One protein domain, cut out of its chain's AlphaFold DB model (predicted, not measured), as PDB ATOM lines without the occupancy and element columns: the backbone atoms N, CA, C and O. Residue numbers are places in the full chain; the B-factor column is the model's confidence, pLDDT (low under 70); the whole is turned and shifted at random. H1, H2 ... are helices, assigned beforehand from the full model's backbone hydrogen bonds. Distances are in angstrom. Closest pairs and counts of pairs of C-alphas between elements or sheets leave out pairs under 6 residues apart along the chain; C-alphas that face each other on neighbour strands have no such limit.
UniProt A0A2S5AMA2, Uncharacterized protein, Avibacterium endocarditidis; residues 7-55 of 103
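This is residues 7 to 55 of the 103 residues of an uncharacterized protein of Avibacterium endocarditidis (UniProt A0A2S5AMA2). Picture a helical hairpin, with H1 and H2 side by side and running opposite ways, and a short third helix, H3, that sticks out over its residues 49 to 54. From the end of H2 the link of residues 41 to 46 folds back along the hairpin and brings the first residue of H3, Tyr 47, near Glu 15 of H1. The printed part has 49 residues with three named helices, H1, H2 and H3 in that order, and no named strand; its class is all helix. It is compact, with a radius of gyration of the C-alphas of 10.7 A, and the C-alphas span 27 by 24 by 15 A along their three main axes.

Begin at C-alpha 7, at (35.584, 29.717, -51.445), where H1 starts. H1 takes residues 7 to 21, Glu 7 to His 21, and is the longest helix by residues, 21.2 A from first to last C-alpha. Go on past six residues to C-alpha 28 at (50.127, 36.961, -38.145); here H2 begins, and it runs over residues 28 to 40 for 18.5 A. After six more residues find C-alpha 47, the first of H3, which takes residues 47 to 54, measures 10.1 A and ends at C-alpha 54, at (57.262, 32.253, -60.238).

Look first at H1 and H2, which form a helical hairpin, two successive helices that touch and run opposite ways. Their lines stand at a shallow tilt of 23 degrees, and their centres are 10.2 A apart. Their closest C-alphas are those of Ile 20 and Pro 28, 6.1 A apart. Now turn to H3, which is close to H1 but not clearly touching it: the closest C-alphas of the two, those of Glu 15 and Tyr 47, are 7.1 A apart. The lines of H1 and H3 stand about perpendicular, at 79 degrees. H2 and H3 are apart, though they follow each other in the chain. Check the backbone O and N atoms in H1, H2 and H3: every O i to N i+4 pair is within hydrogen-bond range.

The two C-alphas farthest apart are those of Leu 29 and Gln 55, at 28.2 A, and from the first printed C-alpha to the last is 25.4 A. Residues 49 to 55, of which 49 to 54 belong to H3, stand free. The printed part has no cut, and the links H1 to H2 and H2 to H3 are both short. Read the B-factor column for the model's confidence: the mean pLDDT of the printed part is 80.8, and residues 47 to 55 are under 70, with a mean of 55 in H3.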
ATOM      1  N   GLU A   7      34.362  30.269 -50.859       83.75
ATOM      2  CA  GLU A   7      35.584  29.717 -51.445       83.75
ATOM      3  C   GLU A   7      36.794  30.618 -51.178       83.75
ATOM      4  O   GLU A   7      37.843  30.151 -50.727       83.75
ATOM      5  N   THR A   8      36.631  31.930 -51.356       83.88
ATOM      6  CA  THR A   8      37.679  32.924 -51.098       83.88
ATOM      7  C   THR A   8      38.055  32.969 -49.619       83.88
ATOM      8  O   THR A   8      39.237  33.023 -49.281       83.88
ATOM      9  N   ALA A   9      37.073  32.896 -48.717       86.19
ATOM     10  CA  ALA A   9      37.325  32.851 -47.279       86.19
ATOM     11  C   ALA A   9      38.125  31.600 -46.880       86.19
ATOM     12  O   ALA A   9      39.095  31.699 -46.128       86.19
ATOM     13  N   GLN A  10      37.770  30.436 -47.433       88.06
ATOM     14  CA  GLN A  10      38.492  29.190 -47.185       88.06
ATOM     15  C   GLN A  10      39.934  29.259 -47.706       88.06
ATOM     16  O   GLN A  10      40.864  28.858 -47.005       88.06
ATOM     17  N   ALA A  11      40.142  29.815 -48.902       87.25
ATOM     18  CA  ALA A  11      41.472  29.981 -49.482       87.25
ATOM     19  C   ALA A  11      42.378  30.887 -48.626       87.25
ATOM     20  O   ALA A  11      43.549  30.568 -48.419       87.25
ATOM     21  N   ILE A  12      41.833  31.979 -48.078       88.94
ATOM     22  CA  ILE A  12      42.547  32.889 -47.164       88.94
ATOM     23  C   ILE A  12      42.975  32.172 -45.889       88.94
ATOM     24  O   ILE A  12      44.117  32.338 -45.465       88.94
ATOM     25  N   LEU A  13      42.084  31.383 -45.280       89.88
ATOM     26  CA  LEU A  13      42.389  30.643 -44.053       89.88
ATOM     27  C   LEU A  13      43.524  29.642 -44.275       89.88
ATOM     28  O   LEU A  13      44.495  29.640 -43.522       89.88
ATOM     29  N   VAL A  14      43.435  28.854 -45.347       89.00
ATOM     30  CA  VAL A  14      44.445  27.849 -45.709       89.00
ATOM     31  C   VAL A  14      45.803  28.499 -45.996       89.00
ATOM     32  O   VAL A  14      46.843  28.000 -45.557       89.00
ATOM     33  N   GLU A  15      45.823  29.628 -46.710       87.69
ATOM     34  CA  GLU A  15      47.057  30.370 -46.976       87.69
ATOM     35  C   GLU A  15      47.652  30.991 -45.709       87.69
ATOM     36  O   GLU A  15      48.868  30.921 -45.494       87.69
ATOM     37  N   ALA A  16      46.808  31.606 -44.878       89.12
ATOM     38  CA  ALA A  16      47.221  32.200 -43.617       89.12
ATOM     39  C   ALA A  16      47.849  31.150 -42.709       89.12
ATOM     40  O   ALA A  16      48.982  31.338 -42.266       89.12
ATOM     41  N   GLU A  17      47.169  30.024 -42.508       88.31
ATOM     42  CA  GLU A  17      47.651  28.916 -41.691       88.31
ATOM     43  C   GLU A  17      49.041  28.456 -42.130       88.31
ATOM     44  O   GLU A  17      49.944  28.348 -41.303       88.31
ATOM     45  N   GLN A  18      49.261  28.251 -43.427       86.12
ATOM     46  CA  GLN A  18      50.556  27.792 -43.922       86.12
ATOM     47  C   GLN A  18      51.668  28.819 -43.808       86.12
ATOM     48  O   GLN A  18      52.806  28.457 -43.504       86.12
ATOM     49  N   ARG A  19      51.396  30.090 -44.116       84.25
ATOM     50  CA  ARG A  19      52.427  31.127 -44.025       84.25
ATOM     51  C   ARG A  19      52.792  31.422 -42.575       84.25
ATOM     52  O   ARG A  19      53.970  31.641 -42.299       84.25
ATOM     53  N   ILE A  20      51.810  31.384 -41.679       87.12
ATOM     54  CA  ILE A  20      52.022  31.522 -40.238       87.12
ATOM     55  C   ILE A  20      52.811  30.314 -39.718       87.12
ATOM     56  O   ILE A  20      53.847  30.512 -39.088       87.12
ATOM     57  N   HIS A  21      52.428  29.082 -40.075       87.06
ATOM     58  CA  HIS A  21      53.173  27.871 -39.697       87.06
ATOM     59  C   HIS A  21      54.609  27.837 -40.231       87.06
ATOM     60  O   HIS A  21      55.497  27.320 -39.561       87.06
ATOM     61  N   ARG A  22      54.875  28.398 -41.420       86.06
ATOM     62  CA  ARG A  22      56.242  28.522 -41.959       86.06
ATOM     63  C   ARG A  22      57.138  29.459 -41.138       86.06
ATOM     64  O   ARG A  22      58.337  29.472 -41.387       86.06
ATOM     65  N   GLY A  23      56.589  30.261 -40.223       82.00
ATOM     66  CA  GLY A  23      57.356  31.129 -39.321       82.00
ATOM     67  C   GLY A  23      57.958  32.383 -39.968       82.00
ATOM     68  O   GLY A  23      58.648  33.143 -39.303       82.00
ATOM     69  N   ASN A  24      57.677  32.642 -41.249       80.31
ATOM     70  CA  ASN A  24      58.223  33.792 -41.986       80.31
ATOM     71  C   ASN A  24      57.384  35.077 -41.846       80.31
ATOM     72  O   ASN A  24      57.652  36.061 -42.536       80.31
ATOM     73  N   ILE A  25      56.349  35.073 -41.002       85.88
ATOM     74  CA  ILE A  25      55.454  36.215 -40.793       85.88
ATOM     75  C   ILE A  25      55.668  36.793 -39.397       85.88
ATOM     76  O   ILE A  25      55.351  36.155 -38.401       85.88
ATOM     77  N   GLN A  26      56.148  38.038 -39.346       87.25
ATOM     78  CA  GLN A  26      56.384  38.769 -38.096       87.25
ATOM     79  C   GLN A  26      55.085  39.163 -37.373       87.25
ATOM     80  O   GLN A  26      55.059  39.219 -36.150       87.25
ATOM     81  N   ASN A  27      54.003  39.430 -38.116       92.00
ATOM     82  CA  ASN A  27      52.700  39.795 -37.555       92.00
ATOM     83  C   ASN A  27      51.565  38.982 -38.214       92.00
ATOM     84  O   ASN A  27      51.044  39.393 -39.258       92.00
ATOM     85  N   PRO A  28      51.177  37.836 -37.622       88.06
ATOM     86  CA  PRO A  28      50.127  36.961 -38.145       88.06
ATOM     87  C   PRO A  28      48.771  37.653 -38.319       88.06
ATOM     88  O   PRO A  28      48.129  37.502 -39.356       88.06
ATOM     89  N   LEU A  29      48.353  38.453 -37.334       89.94
ATOM     90  CA  LEU A  29      47.063  39.146 -37.362       89.94
ATOM     91  C   LEU A  29      47.039  40.214 -38.455       89.94
ATOM     92  O   LEU A  29      46.125  40.239 -39.276       89.94
ATOM     93  N   GLY A  30      48.072  41.061 -38.514       91.94
ATOM     94  CA  GLY A  30      48.200  42.090 -39.548       91.94
ATOM     95  C   GLY A  30      48.250  41.495 -40.954       91.94
ATOM     96  O   GLY A  30      47.642  42.031 -41.881       91.94
ATOM     97  N   TYR A  31      48.902  40.341 -41.098       90.62
ATOM     98  CA  TYR A  31      48.890  39.589 -42.341       90.62
ATOM     99  C   TYR A  31      47.473  39.142 -42.719       90.62
ATOM    100  O   TYR A  31      47.022  39.495 -43.806       90.62
ATOM    101  N   ILE A  32      46.743  38.465 -41.821       91.19
ATOM    102  CA  ILE A  32      45.356  38.014 -42.051       91.19
ATOM    103  C   ILE A  32      44.445  39.186 -42.449       91.19
ATOM    104  O   ILE A  32      43.712  39.098 -43.435       91.19
ATOM    105  N   PHE A  33      44.522  40.317 -41.748       90.94
ATOM    106  CA  PHE A  33      43.753  41.510 -42.115       90.94
ATOM    107  C   PHE A  33      44.125  42.043 -43.503       90.94
ATOM    108  O   PHE A  33      43.246  42.449 -44.265       90.94
ATOM    109  N   GLY A  34      45.410  42.006 -43.862       90.44
ATOM    110  CA  GLY A  34      45.894  42.412 -45.178       90.44
ATOM    111  C   GLY A  34      45.327  41.555 -46.313       90.44
ATOM    112  O   GLY A  34      44.847  42.105 -47.305       90.44
ATOM    113  N   ILE A  35      45.335  40.227 -46.172       89.44
ATOM    114  CA  ILE A  35      44.762  39.318 -47.184       89.44
ATOM    115  C   ILE A  35      43.232  39.410 -47.247       89.44
ATOM    116  O   ILE A  35      42.691  39.416 -48.351       89.44
ATOM    117  N   ILE A  36      42.535  39.591 -46.119       89.88
ATOM    118  CA  ILE A  36      41.081  39.845 -46.111       89.88
ATOM    119  C   ILE A  36      40.747  41.141 -46.852       89.88
ATOM    120  O   ILE A  36      39.859  41.140 -47.703       89.88
ATOM    121  N   ARG A  37      41.471  42.237 -46.588       89.56
ATOM    122  CA  ARG A  37      41.254  43.517 -47.280       89.56
ATOM    123  C   ARG A  37      41.479  43.375 -48.787       89.56
ATOM    124  O   ARG A  37      40.645  43.823 -49.564       89.56
ATOM    125  N   LYS A  38      42.554  42.697 -49.204       87.19
ATOM    126  CA  LYS A  38      42.814  42.407 -50.627       87.19
ATOM    127  C   LYS A  38      41.691  41.595 -51.265       87.19
ATOM    128  O   LYS A  38      41.295  41.878 -52.389       87.19
ATOM    129  N   ALA A  39      41.144  40.620 -50.545       88.69
ATOM    130  CA  ALA A  39      40.048  39.797 -51.043       88.69
ATOM    131  C   ALA A  39      38.740  40.568 -51.181       88.69
ATOM    132  O   ALA A  39      38.030  40.395 -52.166       88.69
ATOM    133  N   GLN A  40      38.457  41.469 -50.243       87.19
ATOM    134  CA  GLN A  40      37.322  42.386 -50.341       87.19
ATOM    135  C   GLN A  40      37.438  43.343 -51.534       87.19
ATOM    136  O   GLN A  40      36.413  43.779 -52.046       87.19
ATOM    137  N   SER A  41      38.661  43.656 -51.969       85.31
ATOM    138  CA  SER A  41      38.949  44.463 -53.160       85.31
ATOM    139  C   SER A  41      39.029  43.648 -54.460       85.31
ATOM    140  O   SER A  41      39.242  44.232 -55.516       85.31
ATOM    141  N   GLY A  42      38.883  42.316 -54.411       82.12
ATOM    142  CA  GLY A  42      39.039  41.439 -55.582       82.12
ATOM    143  C   GLY A  42      40.491  41.231 -56.040       82.12
ATOM    144  O   GLY A  42      40.733  40.601 -57.063       82.12
ATOM    145  N   GLU A  43      41.471  41.719 -55.277       81.25
ATOM    146  CA  GLU A  43      42.907  41.620 -55.578       81.25
ATOM    147  C   GLU A  43      43.589  40.437 -54.875       81.25
ATOM    148  O   GLU A  43      44.814  40.287 -54.911       81.25
ATOM    149  N   PHE A  44      42.821  39.601 -54.178       82.56
ATOM    150  CA  PHE A  44      43.376  38.432 -53.511       82.56
ATOM    151  C   PHE A  44      43.852  37.404 -54.531       82.56
ATOM    152  O   PHE A  44      43.072  36.857 -55.307       82.56
ATOM    153  N   LYS A  45      45.156  37.125 -54.491       76.50
ATOM    154  CA  LYS A  45      45.798  36.078 -55.278       76.50
ATOM    155  C   LYS A  45      46.392  35.041 -54.329       76.50
ATOM    156  O   LYS A  45      47.294  35.404 -53.569       76.50
ATOM    157  N   PRO A  46      45.927  33.779 -54.376       75.25
ATOM    158  CA  PRO A  46      46.481  32.726 -53.547       75.25
ATOM    159  C   PRO A  46      47.971  32.535 -53.835       75.25
ATOM    160  O   PRO A  46      48.375  32.284 -54.973       75.25
ATOM    161  N   TYR A  47      48.804  32.591 -52.803       67.75
ATOM    162  CA  TYR A  47      50.258  32.471 -52.903       67.75
ATOM    163  C   TYR A  47      50.717  31.187 -53.603       67.75
ATOM    164  O   TYR A  47      51.765  31.166 -54.252       67.75
ATOM    165  N   TRP A  48      49.939  30.108 -53.504       59.19
ATOM    166  CA  TRP A  48      50.265  28.854 -54.180       59.19
ATOM    167  C   TRP A  48      50.173  28.921 -55.704       59.19
ATOM    168  O   TRP A  48      51.007  28.307 -56.370       59.19
ATOM    169  N   GLN A  49      49.236  29.698 -56.254       54.59
ATOM    170  CA  GLN A  49      49.146  29.910 -57.704       54.59
ATOM    171  C   GLN A  49      50.347  30.722 -58.211       54.59
ATOM    172  O   GLN A  49      50.886  30.466 -59.291       54.59
ATOM    173  N   ASP A  50      50.834  31.651 -57.388       55.44
ATOM    174  CA  ASP A  50      51.998  32.472 -57.710       55.44
ATOM    175  C   ASP A  50      53.303  31.663 -57.649       55.44
ATOM    176  O   ASP A  50      54.175  31.845 -58.486       55.44
ATOM    177  N   LYS A  51      53.447  30.687 -56.740       54.56
ATOM    178  CA  LYS A  51      54.674  29.866 -56.664       54.56
ATOM    179  C   LYS A  51      54.885  28.945 -57.869       54.56
ATOM    180  O   LYS A  51      56.026  28.783 -58.298       54.56
ATOM    181  N   GLN A  52      53.817  28.364 -58.420       52.75
ATOM    182  CA  GLN A  52      53.903  27.581 -59.662       52.75
ATOM    183  C   GLN A  52      54.220  28.469 -60.877       52.75
ATOM    184  O   GLN A  52      54.879  28.021 -61.813       52.75
ATOM    185  N   SER A  53      53.822  29.743 -60.831       48.91
ATOM    186  CA  SER A  53      54.094  30.729 -61.882       48.91
ATOM    187  C   SER A  53      55.496  31.356 -61.756       48.91
ATOM    188  O   SER A  53      56.211  31.497 -62.745       48.91
ATOM    189  N   GLN A  54      55.953  31.656 -60.537       48.41
ATOM    190  CA  GLN A  54      57.262  32.253 -60.238       48.41
ATOM    191  C   GLN A  54      58.426  31.269 -60.354       48.41
ATOM    192  O   GLN A  54      59.563  31.702 -60.531       48.41
ATOM    193  N   GLN A  55      58.183  29.955 -60.306       48.84
ATOM    194  CA  GLN A  55      59.224  28.978 -60.646       48.84
ATOM    195  C   GLN A  55      59.646  29.041 -62.123       48.84
ATOM    196  O   GLN A  55      60.740  28.582 -62.435       48.84
TER     197      GLN A  55